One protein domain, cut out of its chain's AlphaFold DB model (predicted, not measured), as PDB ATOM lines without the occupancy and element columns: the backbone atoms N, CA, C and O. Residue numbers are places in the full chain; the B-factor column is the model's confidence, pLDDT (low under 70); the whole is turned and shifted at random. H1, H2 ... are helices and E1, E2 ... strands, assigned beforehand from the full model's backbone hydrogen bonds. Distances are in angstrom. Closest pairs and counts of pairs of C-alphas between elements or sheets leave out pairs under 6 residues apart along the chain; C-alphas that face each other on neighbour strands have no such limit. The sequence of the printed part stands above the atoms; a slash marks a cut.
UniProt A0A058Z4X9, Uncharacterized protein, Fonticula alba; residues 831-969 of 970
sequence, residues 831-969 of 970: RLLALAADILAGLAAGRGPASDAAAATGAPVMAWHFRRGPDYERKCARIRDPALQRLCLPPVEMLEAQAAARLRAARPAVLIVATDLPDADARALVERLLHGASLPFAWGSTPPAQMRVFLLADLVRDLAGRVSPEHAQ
ATOM      1  N   ARG A 831      10.460 -41.398  11.801       74.56
ATOM      2  CA  ARG A 831      11.793 -41.416  12.436       74.56
ATOM      3  C   ARG A 831      12.225 -40.052  12.994       74.56
ATOM      4  O   ARG A 831      12.769 -39.996  14.085       74.56
ATOM      5  N   LEU A 832      11.914 -38.957  12.293       71.12
ATOM      6  CA  LEU A 832      12.205 -37.593  12.747       71.12
ATOM      7  C   LEU A 832      11.271 -37.167  13.886       71.12
ATOM      8  O   LEU A 832      11.690 -36.422  14.763       71.12
ATOM      9  N   LEU A 833      10.024 -37.656  13.899       74.88
ATOM     10  CA  LEU A 833       9.100 -37.449  15.021       74.88
ATOM     11  C   LEU A 833       9.525 -38.230  16.271       74.88
ATOM     12  O   LEU A 833       9.448 -37.679  17.362       74.88
ATOM     13  N   ALA A 834       9.990 -39.475  16.112       74.75
ATOM     14  CA  ALA A 834      10.556 -40.265  17.206       74.75
ATOM     15  C   ALA A 834      11.804 -39.578  17.776       74.75
ATOM     16  O   ALA A 834      11.799 -39.198  18.940       74.75
ATOM     17  N   LEU A 835      12.786 -39.264  16.923       73.38
ATOM     18  CA  LEU A 835      13.987 -38.529  17.317       73.38
ATOM     19  C   LEU A 835      13.643 -37.195  18.008       73.38
ATOM     20  O   LEU A 835      14.174 -36.906  19.072       73.38
ATOM     21  N   ALA A 836      12.706 -36.400  17.478       75.12
ATOM     22  CA  ALA A 836      12.258 -35.166  18.132       75.12
ATOM     23  C   ALA A 836      11.619 -35.404  19.515       75.12
ATOM     24  O   ALA A 836      11.840 -34.606  20.428       75.12
ATOM     25  N   ALA A 837      10.859 -36.488  19.691       76.69
ATOM     26  CA  ALA A 837      10.299 -36.868  20.986       76.69
ATOM     27  C   ALA A 837      11.393 -37.315  21.970       76.69
ATOM     28  O   ALA A 837      11.409 -36.832  23.100       76.69
ATOM     29  N   ASP A 838      12.346 -38.142  21.532       73.69
ATOM     30  CA  ASP A 838      13.477 -38.621  22.341       73.69
ATOM     31  C   ASP A 838      14.381 -37.462  22.794       73.69
ATOM     32  O   ASP A 838      14.839 -37.422  23.938       73.69
ATOM     33  N   ILE A 839      14.582 -36.465  21.925       73.25
ATOM     34  CA  ILE A 839      15.282 -35.213  22.246       73.25
ATOM     35  C   ILE A 839      14.536 -34.436  23.330       73.25
ATOM     36  O   ILE A 839      15.140 -34.045  24.328       73.25
ATOM     37  N   LEU A 840      13.236 -34.191  23.149       76.62
ATOM     38  CA  LEU A 840      12.438 -33.417  24.102       76.62
ATOM     39  C   LEU A 840      12.327 -34.138  25.454       76.62
ATOM     40  O   LEU A 840      12.483 -33.496  26.495       76.62
ATOM     41  N   ALA A 841      12.168 -35.463  25.445       75.19
ATOM     42  CA  ALA A 841      12.215 -36.302  26.636       75.19
ATOM     43  C   ALA A 841      13.590 -36.234  27.320       75.19
ATOM     44  O   ALA A 841      13.662 -35.981  28.519       75.19
ATOM     45  N   GLY A 842      14.693 -36.362  26.574       74.75
ATOM     46  CA  GLY A 842      16.056 -36.254  27.109       74.75
ATOM     47  C   GLY A 842      16.415 -34.859  27.640       74.75
ATOM     48  O   GLY A 842      17.207 -34.737  28.578       74.75
ATOM     49  N   LEU A 843      15.817 -33.801  27.084       72.81
ATOM     50  CA  LEU A 843      15.941 -32.433  27.591       72.81
ATOM     51  C   LEU A 843      15.156 -32.239  28.896       72.81
ATOM     52  O   LEU A 843      15.719 -31.670  29.837       72.81
ATOM     53  N   ALA A 844      13.916 -32.739  28.965       67.75
ATOM     54  CA  ALA A 844      13.036 -32.646  30.133       67.75
ATOM     55  C   ALA A 844      13.482 -33.539  31.306       67.75
ATOM     56  O   ALA A 844      13.468 -33.095  32.451       67.75
ATOM     57  N   ALA A 845      13.944 -34.763  31.031       65.56
ATOM     58  CA  ALA A 845      14.367 -35.740  32.040       65.56
ATOM     59  C   ALA A 845      15.689 -35.384  32.751       65.56
ATOM     60  O   ALA A 845      16.069 -36.054  33.705       65.56
ATOM     61  N   GLY A 846      16.418 -34.358  32.289       59.62
ATOM     62  CA  GLY A 846      17.445 -33.652  33.076       59.62
ATOM     63  C   GLY A 846      18.616 -34.473  33.646       59.62
ATOM     64  O   GLY A 846      19.334 -33.947  34.488       59.62
ATOM     65  N   ARG A 847      18.791 -35.738  33.225       47.16
ATOM     66  CA  ARG A 847      19.761 -36.748  33.710       47.16
ATOM     67  C   ARG A 847      20.238 -36.585  35.169       47.16
ATOM     68  O   ARG A 847      21.433 -36.511  35.442       47.16
ATOM     69  N   GLY A 848      19.294 -36.685  36.101       43.81
ATOM     70  CA  GLY A 848      19.524 -37.366  37.382       43.81
ATOM     71  C   GLY A 848      18.829 -38.739  37.349       43.81
ATOM     72  O   GLY A 848      17.793 -38.847  36.698       43.81
ATOM     73  N   PRO A 849      19.332 -39.790  38.026       38.62
ATOM     74  CA  PRO A 849      18.771 -41.150  37.957       38.62
ATOM     75  C   PRO A 849      17.423 -41.335  38.689       38.62
ATOM     76  O   PRO A 849      17.013 -42.459  38.958       38.62
ATOM     77  N   ALA A 850      16.729 -40.246  39.021       39.34
ATOM     78  CA  ALA A 850      15.408 -40.258  39.626       39.34
ATOM     79  C   ALA A 850      14.562 -39.126  39.030       39.34
ATOM     80  O   ALA A 850      14.706 -37.981  39.456       39.34
ATOM     81  N   SER A 851      13.712 -39.435  38.040       42.91
ATOM     82  CA  SER A 851      12.399 -38.785  37.827       42.91
ATOM     83  C   SER A 851      11.711 -39.169  36.500       42.91
ATOM     84  O   SER A 851      11.569 -38.344  35.599       42.91
ATOM     85  N   ASP A 852      11.079 -40.347  36.444       45.19
ATOM     86  CA  ASP A 852       9.949 -40.561  35.511       45.19
ATOM     87  C   ASP A 852       8.840 -39.506  35.734       45.19
ATOM     88  O   ASP A 852       8.134 -39.091  34.816       45.19
ATOM     89  N   ALA A 853       8.766 -38.964  36.957       44.31
ATOM     90  CA  ALA A 853       7.940 -37.819  37.319       44.31
ATOM     91  C   ALA A 853       8.292 -36.505  36.582       44.31
ATOM     92  O   ALA A 853       7.405 -35.673  36.416       44.31
ATOM     93  N   ALA A 854       9.530 -36.283  36.119       42.25
ATOM     94  CA  ALA A 854       9.910 -35.039  35.427       42.25
ATOM     95  C   ALA A 854       9.436 -35.023  33.967       42.25
ATOM     96  O   ALA A 854       9.057 -33.975  33.443       42.25
ATOM     97  N   ALA A 855       9.372 -36.199  33.334       49.91
ATOM     98  CA  ALA A 855       8.668 -36.371  32.068       49.91
ATOM     99  C   ALA A 855       7.156 -36.097  32.218       49.91
ATOM    100  O   ALA A 855       6.531 -35.584  31.291       49.91
ATOM    101  N   ALA A 856       6.577 -36.374  33.394       46.47
ATOM    102  CA  ALA A 856       5.163 -36.133  33.689       46.47
ATOM    103  C   ALA A 856       4.828 -34.681  34.100       46.47
ATOM    104  O   ALA A 856       3.714 -34.229  33.838       46.47
ATOM    105  N   THR A 857       5.746 -33.927  34.721       47.28
ATOM    106  CA  THR A 857       5.480 -32.544  35.183       47.28
ATOM    107  C   THR A 857       5.641 -31.462  34.112       47.28
ATOM    108  O   THR A 857       5.357 -30.298  34.388       47.28
ATOM    109  N   GLY A 858       6.037 -31.820  32.885       57.69
ATOM    110  CA  GLY A 858       5.908 -30.941  31.717       57.69
ATOM    111  C   GLY A 858       6.709 -29.638  31.807       57.69
ATOM    112  O   GLY A 858       6.171 -28.570  31.514       57.69
ATOM    113  N   ALA A 859       7.980 -29.721  32.218       65.44
ATOM    114  CA  ALA A 859       8.879 -28.570  32.327       65.44
ATOM    115  C   ALA A 859       8.815 -27.688  31.054       65.44
ATOM    116  O   ALA A 859       9.082 -28.190  29.959       65.44
ATOM    117  N   PRO A 860       8.445 -26.394  31.155       81.88
ATOM    118  CA  PRO A 860       8.017 -25.619  29.993       81.88
ATOM    119  C   PRO A 860       9.153 -25.420  28.983       81.88
ATOM    120  O   PRO A 860      10.142 -24.739  29.261       81.88
ATOM    121  N   VAL A 861       8.988 -25.998  27.792       84.94
ATOM    122  CA  VAL A 861       9.886 -25.813  26.647       84.94
ATOM    123  C   VAL A 861       9.355 -24.677  25.777       84.94
ATOM    124  O   VAL A 861       8.209 -24.713  25.329       84.94
ATOM    125  N   MET A 862      10.194 -23.685  25.492       88.25
ATOM    126  CA  MET A 862       9.929 -22.667  24.476       88.25
ATOM    127  C   MET A 862      10.812 -22.922  23.253       88.25
ATOM    128  O   MET A 862      12.000 -23.205  23.387       88.25
ATOM    129  N   ALA A 863      10.239 -22.795  22.055       89.62
ATOM    130  CA  ALA A 863      10.976 -22.891  20.801       89.62
ATOM    131  C   ALA A 863      10.847 -21.580  20.015       89.62
ATOM    132  O   ALA A 863       9.735 -21.089  19.802       89.62
ATOM    133  N   TRP A 864      11.970 -21.016  19.574       91.00
ATOM    134  CA  TRP A 864      12.028 -19.822  18.728       91.00
ATOM    135  C   TRP A 864      12.668 -20.133  17.379       91.00
ATOM    136  O   TRP A 864      13.568 -20.964  17.279       91.00
ATOM    137  N   HIS A 865      12.216 -19.429  16.342       93.50
ATOM    138  CA  HIS A 865      12.788 -19.495  15.003       93.50
ATOM    139  C   HIS A 865      13.092 -18.081  14.503       93.50
ATOM    140  O   HIS A 865      12.175 -17.294  14.259       93.50
ATOM    141  N   PHE A 866      14.377 -17.757  14.350       89.75
ATOM    142  CA  PHE A 866      14.834 -16.476  13.809       89.75
ATOM    143  C   PHE A 866      15.320 -16.657  12.375       89.75
ATOM    144  O   PHE A 866      16.396 -17.210  12.154       89.75
ATOM    145  N   ARG A 867      14.555 -16.149  11.403       91.88
ATOM    146  CA  ARG A 867      15.004 -16.057  10.011       91.88
ATOM    147  C   ARG A 867      15.749 -14.737   9.811       91.88
ATOM    148  O   ARG A 867      15.121 -13.680   9.787       91.88
ATOM    149  N   ARG A 868      17.078 -14.800   9.737       92.12
ATOM    150  CA  ARG A 868      17.988 -13.640   9.674       92.12
ATOM    151  C   ARG A 868      19.255 -13.890   8.843       92.12
ATOM    152  O   ARG A 868      20.151 -13.055   8.846       92.12
ATOM    153  N   GLY A 869      19.342 -14.998   8.113       90.56
ATOM    154  CA  GLY A 869      20.465 -15.266   7.219       90.56
ATOM    155  C   GLY A 869      20.558 -14.256   6.063       90.56
ATOM    156  O   GLY A 869      19.573 -13.581   5.725       90.56
ATOM    157  N   PRO A 870      21.727 -14.138   5.400       89.06
ATOM    158  CA  PRO A 870      21.974 -13.064   4.438       89.06
ATOM    159  C   PRO A 870      21.029 -13.042   3.226       89.06
ATOM    160  O   PRO A 870      20.863 -11.999   2.595       89.06
ATOM    161  N   ASP A 871      20.416 -14.161   2.821       89.12
ATOM    162  CA  ASP A 871      19.360 -14.161   1.792       89.12
ATOM    163  C   ASP A 871      18.094 -13.427   2.257       89.12
ATOM    164  O   ASP A 871      17.510 -12.667   1.477       89.12
ATOM    165  N   TYR A 872      17.707 -13.603   3.521       89.94
ATOM    166  CA  TYR A 872      16.510 -13.001   4.087       89.94
ATOM    167  C   TYR A 872      16.714 -11.516   4.390       89.94
ATOM    168  O   TYR A 872      15.860 -10.703   4.032       89.94
ATOM    169  N   GLU A 873      17.875 -11.125   4.924       90.19
ATOM    170  CA  GLU A 873      18.182  -9.702   5.130       90.19
ATOM    171  C   GLU A 873      18.212  -8.940   3.792       90.19
ATOM    172  O   GLU A 873      17.533  -7.922   3.644       90.19
ATOM    173  N   ARG A 874      18.860  -9.492   2.749       90.62
ATOM    174  CA  ARG A 874      18.834  -8.926   1.379       90.62
ATOM    175  C   ARG A 874      17.446  -8.931   0.726       90.62
ATOM    176  O   ARG A 874      17.247  -8.209  -0.252       90.62
ATOM    177  N   LYS A 875      16.505  -9.745   1.211       88.56
ATOM    178  CA  LYS A 875      15.103  -9.766   0.770       88.56
ATOM    179  C   LYS A 875      14.297  -8.667   1.464       88.56
ATOM    180  O   LYS A 875      13.633  -7.903   0.768       88.56
ATOM    181  N   CYS A 876      14.396  -8.532   2.786       89.69
ATOM    182  CA  CYS A 876      13.706  -7.472   3.525       89.69
ATOM    183  C   CYS A 876      14.250  -6.073   3.191       89.69
ATOM    184  O   CYS A 876      13.459  -5.153   3.004       89.69
ATOM    185  N   ALA A 877      15.563  -5.920   2.988       89.69
ATOM    186  CA  ALA A 877      16.193  -4.652   2.594       89.69
ATOM    187  C   ALA A 877      15.720  -4.090   1.231       89.69
ATOM    188  O   ALA A 877      16.028  -2.951   0.893       89.69
ATOM    189  N   ARG A 878      14.971  -4.869   0.434       89.50
ATOM    190  CA  ARG A 878      14.349  -4.418  -0.828       89.50
ATOM    191  C   ARG A 878      12.956  -3.811  -0.640       89.50
ATOM    192  O   ARG A 878      12.419  -3.243  -1.589       89.50
ATOM    193  N   ILE A 879      12.356  -3.947   0.542       86.44
ATOM    194  CA  ILE A 879      11.070  -3.322   0.865       86.44
ATOM    195  C   ILE A 879      11.313  -1.821   1.036       86.44
ATOM    196  O   ILE A 879      12.133  -1.426   1.862       86.44
ATOM    197  N   ARG A 880      10.628  -0.999   0.229       89.25
ATOM    198  CA  ARG A 880      10.789   0.467   0.219       89.25
ATOM    199  C   ARG A 880      10.130   1.154   1.417       89.25
ATOM    200  O   ARG A 880      10.653   2.150   1.899       89.25
ATOM    201  N   ASP A 881       9.003   0.623   1.888       85.06
ATOM    202  CA  ASP A 881       8.309   1.093   3.090       85.06
ATOM    203  C   ASP A 881       9.160   0.780   4.344       85.06
ATOM    204  O   ASP A 881       9.403  -0.399   4.627       85.06
ATOM    205  N   PRO A 882       9.610   1.787   5.122       86.31
ATOM    206  CA  PRO A 882      10.456   1.557   6.294       86.31
ATOM    207  C   PRO A 882       9.757   0.829   7.452       86.31
ATOM    208  O   PRO A 882      10.432   0.175   8.248       86.31
ATOM    209  N   ALA A 883       8.431   0.924   7.577       83.81
ATOM    210  CA  ALA A 883       7.665   0.210   8.595       83.81
ATOM    211  C   ALA A 883       7.514  -1.272   8.219       83.81
ATOM    212  O   ALA A 883       7.826  -2.140   9.035       83.81
ATOM    213  N   LEU A 884       7.140  -1.578   6.972       80.81
ATOM    214  CA  LEU A 884       7.089  -2.962   6.482       80.81
ATOM    215  C   LEU A 884       8.485  -3.603   6.421       80.81
ATOM    216  O   LEU A 884       8.624  -4.787   6.722       80.81
ATOM    217  N   GLN A 885       9.534  -2.835   6.108       87.75
ATOM    218  CA  GLN A 885      10.923  -3.298   6.184       87.75
ATOM    219  C   GLN A 885      11.305  -3.684   7.623       87.75
ATOM    220  O   GLN A 885      11.803  -4.790   7.841       87.75
ATOM    221  N   ARG A 886      11.008  -2.817   8.607       87.38
ATOM    222  CA  ARG A 886      11.228  -3.082  10.043       87.38
ATOM    223  C   ARG A 886      10.406  -4.253  10.584       87.38
ATOM    224  O   ARG A 886      10.835  -4.865  11.551       87.38
ATOM    225  N   LEU A 887       9.253  -4.571   9.996       85.06
ATOM    226  CA  LEU A 887       8.460  -5.749  10.373       85.06
ATOM    227  C   LEU A 887       8.931  -7.031   9.662       85.06
ATOM    228  O   LEU A 887       8.842  -8.113  10.234       85.06
ATOM    229  N   CYS A 888       9.467  -6.926   8.442       87.19
ATOM    230  CA  CYS A 888      10.056  -8.051   7.709       87.19
ATOM    231  C   CYS A 888      11.349  -8.539   8.373       87.19
ATOM    232  O   CYS A 888      11.520  -9.744   8.570       87.19
ATOM    233  N   LEU A 889      12.235  -7.604   8.735       91.62
ATOM    234  CA  LEU A 889      13.461  -7.856   9.488       91.62
ATOM    235  C   LEU A 889      13.441  -7.018  10.778       91.62
ATOM    236  O   LEU A 889      13.958  -5.898  10.782       91.62
ATOM    237  N   PRO A 890      12.849  -7.543  11.868       89.69
ATOM    238  CA  PRO A 890      12.815  -6.861  13.153       89.69
ATOM    239  C   PRO A 890      14.206  -6.393  13.610       89.69
ATOM    240  O   PRO A 890      15.147  -7.200  13.634       89.69
ATOM    241  N   PRO A 891      14.369  -5.110  13.990       92.12
ATOM    242  CA  PRO A 891      15.591  -4.654  14.642       92.12
ATOM    243  C   PRO A 891      15.768  -5.419  15.960       92.12
ATOM    244  O   PRO A 891      14.784  -5.850  16.571       92.12
ATOM    245  N   VAL A 892      17.012  -5.636  16.390       91.31
ATOM    246  CA  VAL A 892      17.302  -6.509  17.544       91.31
ATOM    247  C   VAL A 892      16.624  -5.979  18.809       91.31
ATOM    248  O   VAL A 892      16.115  -6.757  19.601       91.31
ATOM    249  N   GLU A 893      16.485  -4.665  18.908       91.31
ATOM    250  CA  GLU A 893      15.833  -3.916  19.983       91.31
ATOM    251  C   GLU A 893      14.326  -4.226  20.090       91.31
ATOM    252  O   GLU A 893      13.751  -4.263  21.178       91.31
ATOM    253  N   MET A 894      13.672  -4.514  18.959       90.69
ATOM    254  CA  MET A 894      12.277  -4.967  18.929       90.69
ATOM    255  C   MET A 894      12.167  -6.442  19.333       90.69
ATOM    256  O   MET A 894      11.227  -6.819  20.036       90.69
ATOM    257  N   LEU A 895      13.137  -7.268  18.925       91.06
ATOM    258  CA  LEU A 895      13.214  -8.663  19.356       91.06
ATOM    259  C   LEU A 895      13.494  -8.763  20.863       91.06
ATOM    260  O   LEU A 895      12.854  -9.578  21.515       91.06
ATOM    261  N   GLU A 896      14.365  -7.918  21.429       89.75
ATOM    262  CA  GLU A 896      14.660  -7.840  22.872       89.75
ATOM    263  C   GLU A 896      13.389  -7.593  23.689       89.75
ATOM    264  O   GLU A 896      13.108  -8.334  24.631       89.75
ATOM    265  N   ALA A 897      12.583  -6.600  23.304       86.88
ATOM    266  CA  ALA A 897      11.339  -6.277  23.999       86.88
ATOM    267  C   ALA A 897      10.327  -7.441  23.959       86.88
ATOM    268  O   ALA A 897       9.741  -7.797  24.986       86.88
ATOM    269  N   GLN A 898      10.153  -8.077  22.793       88.94
ATOM    270  CA  GLN A 898       9.259  -9.232  22.629       88.94
ATOM    271  C   GLN A 898       9.772 -10.479  23.371       88.94
ATOM    272  O   GLN A 898       8.990 -11.191  24.006       88.94
ATOM    273  N   ALA A 899      11.083 -10.728  23.325       87.94
ATOM    274  CA  ALA A 899      11.767 -11.804  24.034       87.94
ATOM    275  C   ALA A 899      11.605 -11.662  25.551       87.94
ATOM    276  O   ALA A 899      11.146 -12.596  26.211       87.94
ATOM    277  N   ALA A 900      11.907 -10.479  26.090       87.50
ATOM    278  CA  ALA A 900      11.780 -10.175  27.509       87.50
ATOM    279  C   ALA A 900      10.343 -10.369  28.010       87.50
ATOM    280  O   ALA A 900      10.139 -11.014  29.038       87.50
ATOM    281  N   ALA A 901       9.344  -9.874  27.272       87.44
ATOM    282  CA  ALA A 901       7.938 -10.056  27.625       87.44
ATOM    283  C   ALA A 901       7.533 -11.544  27.644       87.44
ATOM    284  O   ALA A 901       7.007 -12.029  28.649       87.44
ATOM    285  N   ARG A 902       7.823 -12.290  26.568       89.69
ATOM    286  CA  ARG A 902       7.422 -13.703  26.436       89.69
ATOM    287  C   ARG A 902       8.137 -14.620  27.429       89.69
ATOM    288  O   ARG A 902       7.485 -15.476  28.024       89.69
ATOM    289  N   LEU A 903       9.441 -14.441  27.648       89.38
ATOM    290  CA  LEU A 903      10.201 -15.281  28.581       89.38
ATOM    291  C   LEU A 903       9.829 -15.011  30.043       89.38
ATOM    292  O   LEU A 903       9.697 -15.961  30.812       89.38
ATOM    293  N   ARG A 904       9.602 -13.749  30.439       87.31
ATOM    294  CA  ARG A 904       9.160 -13.419  31.810       87.31
ATOM    295  C   ARG A 904       7.765 -13.971  32.122       87.31
ATOM    296  O   ARG A 904       7.516 -14.343  33.270       87.31
ATOM    297  N   ALA A 905       6.888 -14.031  31.115       87.62
ATOM    298  CA  ALA A 905       5.543 -14.589  31.229       87.62
ATOM    299  C   ALA A 905       5.539 -16.129  31.273       87.62
ATOM    300  O   ALA A 905       4.924 -16.708  32.162       87.62
ATOM    301  N   ALA A 906       6.233 -16.792  30.342       87.00
ATOM    302  CA  ALA A 906       6.212 -18.254  30.220       87.00
ATOM    303  C   ALA A 906       7.212 -18.984  31.136       87.00
ATOM    304  O   ALA A 906       7.027 -20.168  31.401       87.00
ATOM    305  N   ARG A 907       8.278 -18.298  31.578       88.31
ATOM    306  CA  ARG A 907       9.383 -18.826  32.404       88.31
ATOM    307  C   ARG A 907       9.864 -20.227  31.972       88.31
ATOM    308  O   ARG A 907       9.873 -21.141  32.800       88.31
ATOM    309  N   PRO A 908      10.226 -20.427  30.690       88.50
ATOM    310  CA  PRO A 908      10.592 -21.746  30.199       88.50
ATOM    311  C   PRO A 908      11.847 -22.281  30.899       88.50
ATOM    312  O   PRO A 908      12.806 -21.548  31.128       88.50
ATOM    313  N   ALA A 909      11.845 -23.576  31.208       86.81
ATOM    314  CA  ALA A 909      13.013 -24.285  31.726       86.81
ATOM    315  C   ALA A 909      14.038 -24.570  30.612       86.81
ATOM    316  O   ALA A 909      15.243 -24.639  30.868       86.81
ATOM    317  N   VAL A 910      13.554 -24.715  29.372       86.75
ATOM    318  CA  VAL A 910      14.364 -24.981  28.178       86.75
ATOM    319  C   VAL A 910      13.964 -24.029  27.051       86.75
ATOM    320  O   VAL A 910      12.786 -23.940  26.705       86.75
ATOM    321  N   LEU A 911      14.948 -23.364  26.442       89.62
ATOM    322  CA  LEU A 911      14.785 -22.551  25.238       89.62
ATOM    323  C   LEU A 911      15.560 -23.178  24.069       89.62
ATOM    324  O   LEU A 911      16.788 -23.258  24.097       89.62
ATOM    325  N   ILE A 912      14.839 -23.596  23.029       90.50
ATOM    326  CA  ILE A 912      15.405 -24.123  21.780       90.50
ATOM    327  C   ILE A 912      15.332 -23.030  20.711       90.50
ATOM    328  O   ILE A 912      14.264 -22.463  20.472       90.50
ATOM    329  N   VAL A 913      16.448 -22.740  20.045       91.19
ATOM    330  CA  VAL A 913      16.542 -21.682  19.032       91.19
ATOM    331  C   VAL A 913      16.973 -22.255  17.686       91.19
ATOM    332  O   VAL A 913      18.116 -22.665  17.495       91.19
ATOM    333  N   ALA A 914      16.056 -22.246  16.724       93.00
ATOM    334  CA  ALA A 914      16.363 -22.454  15.315       93.00
ATOM    335  C   ALA A 914      16.705 -21.111  14.653       93.00
ATOM    336  O   ALA A 914      16.009 -20.112  14.849       93.00
ATOM    337  N   THR A 915      17.752 -21.068  13.835       93.25
ATOM    338  CA  THR A 915      18.084 -19.895  13.016       93.25
ATOM    339  C   THR A 915      18.980 -20.289  11.846       93.25
ATOM    340  O   THR A 915      19.559 -21.372  11.840       93.25
ATOM    341  N   ASP A 916      19.058 -19.415  10.849       92.31
ATOM    342  CA  ASP A 916      19.980 -19.471   9.713       92.31
ATOM    343  C   ASP A 916      21.086 -18.395   9.788       92.31
ATOM    344  O   ASP A 916      21.798 -18.162   8.809       92.31
ATOM    345  N   LEU A 917      21.231 -17.741  10.945       92.56
ATOM    346  CA  LEU A 917      22.454 -17.024  11.306       92.56
ATOM    347  C   LEU A 917      23.614 -18.009  11.537       92.56
ATOM    348  O   LEU A 917      23.373 -19.119  12.016       92.56
ATOM    349  N   PRO A 918      24.872 -17.606  11.278       91.88
ATOM    350  CA  PRO A 918      26.050 -18.332  11.753       91.88
ATOM    351  C   PRO A 918      26.024 -18.526  13.276       91.88
ATOM    352  O   PRO A 918      25.580 -17.637  13.999       91.88
ATOM    353  N   ASP A 919      26.557 -19.647  13.777       89.50
ATOM    354  CA  ASP A 919      26.506 -20.033  15.202       89.50
ATOM    355  C   ASP A 919      26.937 -18.918  16.178       89.50
ATOM    356  O   ASP A 919      26.353 -18.769  17.250       89.50
ATOM    357  N   ALA A 920      27.947 -18.122  15.810       91.88
ATOM    358  CA  ALA A 920      28.438 -17.007  16.623       91.88
ATOM    359  C   ALA A 920      27.429 -15.846  16.697       91.88
ATOM    360  O   ALA A 920      27.127 -15.364  17.789       91.88
ATOM    361  N   ASP A 921      26.856 -15.446  15.559       92.44
ATOM    362  CA  ASP A 921      25.842 -14.387  15.479       92.44
ATOM    363  C   ASP A 921      24.520 -14.839  16.118       92.44
ATOM    364  O   ASP A 921      23.835 -14.059  16.779       92.44
ATOM    365  N   ALA A 922      24.186 -16.126  15.973       92.94
ATOM    366  CA  ALA A 922      23.061 -16.775  16.633       92.94
ATOM    367  C   ALA A 922      23.203 -16.736  18.163       92.94
ATOM    368  O   ALA A 922      22.259 -16.348  18.856       92.94
ATOM    369  N   ARG A 923      24.383 -17.087  18.694       94.19
ATOM    370  CA  ARG A 923      24.683 -17.007  20.133       94.19
ATOM    371  C   ARG A 923      24.646 -15.570  20.633       94.19
ATOM    372  O   ARG A 923      23.906 -15.302  21.572       94.19
ATOM    373  N   ALA A 924      25.335 -14.645  19.963       94.25
ATOM    374  CA  ALA A 924      25.356 -13.232  20.340       94.25
ATOM    375  C   ALA A 924      23.952 -12.595  20.325       94.25
ATOM    376  O   ALA A 924      23.608 -11.842  21.238       94.25
ATOM    377  N   LEU A 925      23.111 -12.929  19.336       92.75
ATOM    378  CA  LEU A 925      21.705 -12.518  19.313       92.75
ATOM    379  C   LEU A 925      20.951 -13.083  20.520       92.75
ATOM    380  O   LEU A 925      20.331 -12.318  21.253       92.75
ATOM    381  N   VAL A 926      20.996 -14.399  20.741       92.75
ATOM    382  CA  VAL A 926      20.249 -15.042  21.833       92.75
ATOM    383  C   VAL A 926      20.704 -14.516  23.192       92.75
ATOM    384  O   VAL A 926      19.864 -14.075  23.968       92.75
ATOM    385  N   GLU A 927      22.006 -14.456  23.462       94.25
ATOM    386  CA  GLU A 927      22.552 -13.881  24.696       94.25
ATOM    387  C   GLU A 927      22.044 -12.454  24.916       94.25
ATOM    388  O   GLU A 927      21.568 -12.141  26.008       94.25
ATOM    389  N   ARG A 928      22.062 -11.609  23.880       94.00
ATOM    390  CA  ARG A 928      21.541 -10.238  23.942       94.00
ATOM    391  C   ARG A 928      20.042 -10.198  24.298       94.00
ATOM    392  O   ARG A 928      19.654  -9.458  25.204       94.00
ATOM    393  N   LEU A 929      19.216 -11.058  23.690       90.38
ATOM    394  CA  LEU A 929      17.791 -11.203  24.039       90.38
ATOM    395  C   LEU A 929      17.577 -11.636  25.504       90.38
ATOM    396  O   LEU A 929      16.644 -11.168  26.159       90.38
ATOM    397  N   LEU A 930      18.430 -12.522  26.027       90.88
ATOM    398  CA  LEU A 930      18.309 -13.071  27.383       90.88
ATOM    399  C   LEU A 930      18.788 -12.104  28.472       90.88
ATOM    400  O   LEU A 930      18.141 -11.993  29.517       90.88
ATOM    401  N   HIS A 931      19.837 -11.322  28.202       92.06
ATOM    402  CA  HIS A 931      20.231 -10.202  29.061       92.06
ATOM    403  C   HIS A 931      19.121  -9.136  29.126       92.06
ATOM    404  O   HIS A 931      18.774  -8.685  30.220       92.06
ATOM    405  N   GLY A 932      18.482  -8.810  27.992       88.50
ATOM    406  CA  GLY A 932      17.303  -7.930  27.950       88.50
ATOM    407  C   GLY A 932      16.093  -8.476  28.728       88.50
ATOM    408  O   GLY A 932      15.354  -7.712  29.356       88.50
ATOM    409  N   ALA A 933      15.918  -9.801  28.767       88.56
ATOM    410  CA  ALA A 933      14.934 -10.463  29.626       88.56
ATOM    411  C   ALA A 933      15.304 -10.426  31.121       88.56
ATOM    412  O   ALA A 933      14.407 -10.499  31.965       88.56
ATOM    413  N   SER A 934      16.586 -10.246  31.453       90.88
ATOM    414  CA  SER A 934      17.135 -10.281  32.818       90.88
ATOM    415  C   SER A 934      16.924 -11.635  33.512       90.88
ATOM    416  O   SER A 934      16.654 -11.695  34.711       90.88
ATOM    417  N   LEU A 935      17.010 -12.723  32.743       85.06
ATOM    418  CA  LEU A 935      16.831 -14.093  33.228       85.06
ATOM    419  C   LEU A 935      18.182 -14.820  33.279       85.06
ATOM    420  O   LEU A 935      18.927 -14.743  32.303       85.06
ATOM    421  N   PRO A 936      18.503 -15.551  34.363       89.94
ATOM    422  CA  PRO A 936      19.707 -16.369  34.411       89.94
ATOM    423  C   PRO A 936      19.555 -17.567  33.467       89.94
ATOM    424  O   PRO A 936      18.577 -18.320  33.538       89.94
ATOM    425  N   PHE A 937      20.526 -17.741  32.575       90.81
ATOM    426  CA  PHE A 937      20.515 -18.768  31.542       90.81
ATOM    427  C   PHE A 937      21.895 -19.404  31.389       90.81
ATOM    428  O   PHE A 937      22.915 -18.746  31.595       90.81
ATOM    429  N   ALA A 938      21.915 -20.659  30.951       89.06
ATOM    430  CA  ALA A 938      23.138 -21.367  30.612       89.06
ATOM    431  C   ALA A 938      22.990 -22.102  29.275       89.06
ATOM    432  O   ALA A 938      21.954 -22.704  28.987       89.06
ATOM    433  N   TRP A 939      24.038 -22.077  28.454       89.50
ATOM    434  CA  TRP A 939      24.104 -22.889  27.241       89.50
ATOM    435  C   TRP A 939      24.304 -24.370  27.599       89.50
ATOM    436  O   TRP A 939      25.259 -24.713  28.296       89.50
ATOM    437  N   GLY A 940      23.448 -25.256  27.081       81.19
ATOM    438  CA  GLY A 940      23.637 -26.708  27.159       81.19
ATOM    439  C   GLY A 940      23.091 -27.409  28.418       81.19
ATOM    440  O   GLY A 940      21.931 -27.259  28.813       81.19
ATOM    441  N   SER A 941      23.899 -28.304  28.992       64.06
ATOM    442  CA  SER A 941      23.507 -29.284  30.024       64.06
ATOM    443  C   SER A 941      23.855 -28.886  31.467       64.06
ATOM    444  O   SER A 941      23.860 -29.734  32.357       64.06
ATOM    445  N   THR A 942      24.145 -27.611  31.710       57.41
ATOM    446  CA  THR A 942      24.498 -27.056  33.027       57.41
ATOM    447  C   THR A 942      23.322 -27.105  34.035       57.41
ATOM    448  O   THR A 942      22.167 -27.238  33.617       57.41
ATOM    449  N   PRO A 943      23.587 -27.052  35.363       53.81
ATOM    450  CA  PRO A 943      22.610 -27.398  36.410       53.81
ATOM    451  C   PRO A 943      21.305 -26.569  36.430       53.81
ATOM    452  O   PRO A 943      21.298 -25.409  36.017       53.81
ATOM    453  N   PRO A 944      20.200 -27.116  36.987       59.56
ATOM    454  CA  PRO A 944      18.824 -26.649  36.748       59.56
ATOM    455  C   PRO A 944      18.415 -25.332  37.438       59.56
ATOM    456  O   PRO A 944      17.240 -24.979  37.430       59.56
ATOM    457  N   ALA A 945      19.351 -24.584  38.026       62.91
ATOM    458  CA  ALA A 945      19.076 -23.278  38.637       62.91
ATOM    459  C   ALA A 945      18.903 -22.139  37.606       62.91
ATOM    460  O   ALA A 945      18.656 -20.994  37.983       62.91
ATOM    461  N   GLN A 946      19.081 -22.431  36.314       82.00
ATOM    462  CA  GLN A 946      19.065 -21.468  35.212       82.00
ATOM    463  C   GLN A 946      18.315 -22.052  34.009       82.00
ATOM    464  O   GLN A 946      18.269 -23.271  33.833       82.00
ATOM    465  N   MET A 947      17.753 -21.192  33.156       88.44
ATOM    466  CA  MET A 947      17.124 -21.639  31.909       88.44
ATOM    467  C   MET A 947      18.181 -22.247  30.978       88.44
ATOM    468  O   MET A 947      19.174 -21.592  30.655       88.44
ATOM    469  N   ARG A 948      17.959 -23.477  30.509       89.44
ATOM    470  CA  ARG A 948      18.884 -24.167  29.598       89.44
ATOM    471  C   ARG A 948      18.609 -23.773  28.151       89.44
ATOM    472  O   ARG A 948      17.474 -23.869  27.686       89.44
ATOM    473  N   VAL A 949      19.642 -23.341  27.437       90.50
ATOM    474  CA  VAL A 949      19.529 -22.774  26.085       90.50
ATOM    475  C   VAL A 949      20.290 -23.629  25.078       90.50
ATOM    476  O   VAL A 949      21.429 -24.029  25.325       90.50
ATOM    477  N   PHE A 950      19.663 -23.889  23.931       90.50
ATOM    478  CA  PHE A 950      20.219 -24.693  22.842       90.50
ATOM    479  C   PHE A 950      19.997 -23.992  21.504       90.50
ATOM    480  O   PHE A 950      18.860 -23.642  21.184       90.50
ATOM    481  N   LEU A 951      21.036 -23.868  20.674       90.94
ATOM    482  CA  LEU A 951      20.793 -23.754  19.237       90.94
ATOM    483  C   LEU A 951      20.369 -25.129  18.713       90.94
ATOM    484  O   LEU A 951      20.919 -26.151  19.126       90.94
ATOM    485  N   LEU A 952      19.437 -25.171  17.763       85.75
ATOM    486  CA  LEU A 952      19.032 -26.430  17.133       85.75
ATOM    487  C   LEU A 952      20.208 -27.103  16.401       85.75
ATOM    488  O   LEU A 952      20.304 -28.325  16.407       85.75
ATOM    489  N   ALA A 953      21.136 -26.320  15.839       82.62
ATOM    490  CA  ALA A 953      22.358 -26.830  15.214       82.62
ATOM    491  C   ALA A 953      23.325 -27.476  16.226       82.62
ATOM    492  O   ALA A 953      23.905 -28.519  15.934       82.62
ATOM    493  N   ASP A 954      23.466 -26.904  17.428       84.94
ATOM    494  CA  ASP A 954      24.235 -27.527  18.514       84.94
ATOM    495  C   ASP A 954      23.585 -28.836  18.944       84.94
ATOM    496  O   ASP A 954      24.248 -29.864  18.987       84.94
ATOM    497  N   LEU A 955      22.273 -28.803  19.188       81.75
ATOM    498  CA  LEU A 955      21.494 -29.955  19.623       81.75
ATOM    499  C   LEU A 955      21.604 -31.114  18.619       81.75
ATOM    500  O   LEU A 955      21.908 -32.230  19.021       81.75
ATOM    501  N   VAL A 956      21.448 -30.844  17.317       77.38
ATOM    502  CA  VAL A 956      21.620 -31.846  16.249       77.38
ATOM    503  C   VAL A 956      23.054 -32.386  16.194       77.38
ATOM    504  O   VAL A 956      23.215 -33.599  16.082       77.38
ATOM    505  N   ARG A 957      24.097 -31.553  16.346       80.56
ATOM    506  CA  ARG A 957      25.498 -32.032  16.414       80.56
ATOM    507  C   ARG A 957      25.755 -32.919  17.638       80.56
ATOM    508  O   ARG A 957      26.366 -33.978  17.507       80.56
ATOM    509  N   ASP A 958      25.246 -32.521  18.799       75.88
ATOM    510  CA  ASP A 958      25.340 -33.272  20.057       75.88
ATOM    511  C   ASP A 958      24.671 -34.650  19.972       75.88
ATOM    512  O   ASP A 958      25.085 -35.578  20.666       75.88
ATOM    513  N   LEU A 959      23.631 -34.782  19.145       69.31
ATOM    514  CA  LEU A 959      22.904 -36.029  18.903       69.31
ATOM    515  C   LEU A 959      23.567 -36.874  17.818       69.31
ATOM    516  O   LEU A 959      23.696 -38.080  18.005       69.31
ATOM    517  N   ALA A 960      24.045 -36.250  16.740       70.94
ATOM    518  CA  ALA A 960      24.854 -36.891  15.706       70.94
ATOM    519  C   ALA A 960      26.085 -37.586  16.320       70.94
ATOM    520  O   ALA A 960      26.390 -38.722  15.978       70.94
ATOM    521  N   GLY A 961      26.721 -36.971  17.325       73.44
ATOM    522  CA  GLY A 961      27.798 -37.591  18.112       73.44
ATOM    523  C   GLY A 961      27.377 -38.701  19.094       73.44
ATOM    524  O   GLY A 961      28.229 -39.196  19.830       73.44
ATOM    525  N   ARG A 962      26.089 -39.074  19.163       64.81
ATOM    526  CA  ARG A 962      25.531 -40.095  20.085       64.81
ATOM    527  C   ARG A 962      24.764 -41.222  19.386       64.81
ATOM    528  O   ARG A 962      24.508 -42.243  20.022       64.81
ATOM    529  N   VAL A 963      24.368 -41.041  18.129       61.22
ATOM    530  CA  VAL A 963      23.744 -42.075  17.281       61.22
ATOM    531  C   VAL A 963      24.811 -42.792  16.433       61.22
ATOM    532  O   VAL A 963      25.988 -42.441  16.503       61.22
ATOM    533  N   SER A 964      24.444 -43.816  15.647       59.78
ATOM    534  CA  SER A 964      25.414 -44.430  14.720       59.78
ATOM    535  C   SER A 964      25.858 -43.418  13.649       59.78
ATOM    536  O   SER A 964      25.069 -42.537  13.302       59.78
ATOM    537  N   PRO A 965      27.073 -43.534  13.073       61.28
ATOM    538  CA  PRO A 965      27.550 -42.611  12.038       61.28
ATOM    539  C   PRO A 965      26.607 -42.458  10.834       61.28
ATOM    540  O   PRO A 965      26.581 -41.402  10.211       61.28
ATOM    541  N   GLU A 966      25.795 -43.476  10.536       60.84
ATOM    542  CA  GLU A 966      24.765 -43.422   9.493       60.84
ATOM    543  C   GLU A 966      23.618 -42.484   9.898       60.84
ATOM    544  O   GLU A 966      23.297 -41.553   9.166       60.84
ATOM    545  N   HIS A 967      23.062 -42.654  11.104       56.66
ATOM    546  CA  HIS A 967      22.050 -41.752  11.673       56.66
ATOM    547  C   HIS A 967      22.588 -40.337  11.953       56.66
ATOM    548  O   HIS A 967      21.804 -39.405  12.107       56.66
ATOM    549  N   ALA A 968      23.909 -40.173  12.045       53.81
ATOM    550  CA  ALA A 968      24.587 -38.886  12.196       53.81
ATOM    551  C   ALA A 968      24.741 -38.124  10.863       53.81
ATOM    552  O   ALA A 968      25.080 -36.939  10.872       53.81
ATOM    553  N   GLN A 969      24.533 -38.810   9.734       55.00
ATOM    554  CA  GLN A 969      24.654 -38.281   8.374       55.00
ATOM    555  C   GLN A 969      23.284 -37.985   7.716       55.00
ATOM    556  O   GLN A 969      23.250 -37.322   6.675       55.00
TER     557      GLN A 969
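This is residues 831 to 969 of the 970 residues of an uncharacterized protein of Fonticula alba (UniProt A0A058Z4X9). A small, strongly twisted sheet of four parallel strands is the core; H5 and H6 cover one of its faces, the last residue of H6, Ala 933, meeting H5 at Ala 900, and H7 stands up from the other face. H3 and H4 lie beyond one end of the strands and H1 and H2 toward the other, so that the whole is drawn out lengthwise, while residues 961 to 966 stick out. The printed part has 139 residues, with elements in the order H1 H2 E1 H3 H4 H5 E2 H6 E3 E4 H7, seven helices and four strands, of the mixed class. The sheet's order is E1 E2 E4 E3. It is only just compact, close to loose, with a radius of gyration of the C-alphas of 17.0 A and spans of 56 by 38 by 23 A.

Find C-alpha 831 at (11.793, -41.416, 12.436); from there H1 runs 19.8 A to residue 844. H2 is residues 852 to 856, and strand E1, residues 861 to 866, measures 16.6 A. Next come H3, residues 870 to 876, H4, residues 882 to 888, and H5, residues 892 to 906, 20.5 A long. Strand E2, residues 910 to 915, begins at C-alpha 910, (14.364, -24.981, 28.178). H6, residues 919 to 933, is 20.8 A long. Strands E3, residues 937 to 939, and E4, residues 947 to 951, follow, and H7, residues 952 to 960, ends at C-alpha 960, (24.854, -36.891, 15.706).

Look first at parallel E1 and E2, where N 862 and O 910 are 2.9 A apart, within hydrogen-bond range. E2 and E4 are parallel, with N 913 and O 950 at 2.8 A; E4 and edge strand E3 are parallel, with N 938 and O 947 at 2.9 A. E1, H3 H4 H5, E2 is a strand-helix-strand unit, two parallel neighbour strands with helices between. E2, H6, E3 is a split unit, with E4 between its strands; its crossover is right-handed. H6 is on the sheet at a height of 8.6 A, over E2 and E4. H5, on the same face, touches H6 at a steep tilt of 61 degrees, the C-alphas of Ala 900 and Ala 933 being 3.8 A apart. H7, on the opposite face, stands up from the sheet at 59 degrees. H1 only grazes the sheet with residues 840 to 844, and its residues 841 to 844 only just touch H2, with 3 pairs of C-alphas within 8 A, the closest those of Ala 844 and Ala 855, 6.1 A. H3 and H4, not on the sheet, are close but not clearly touching, the C-alphas of Cys 876 and Cys 888 lying 5.6 A apart. In each of the seven helices every O i to N i+4 pair is within hydrogen-bond range.

The C-alphas farthest apart are those of Ala 850 and Arg 880, 56.9 A. The printed part has no cut and no long link. Mean pLDDT of the printed part is 79.9; look for values under 70 at residues 844 to 859, 941 to 945, 959 and 962 to 969.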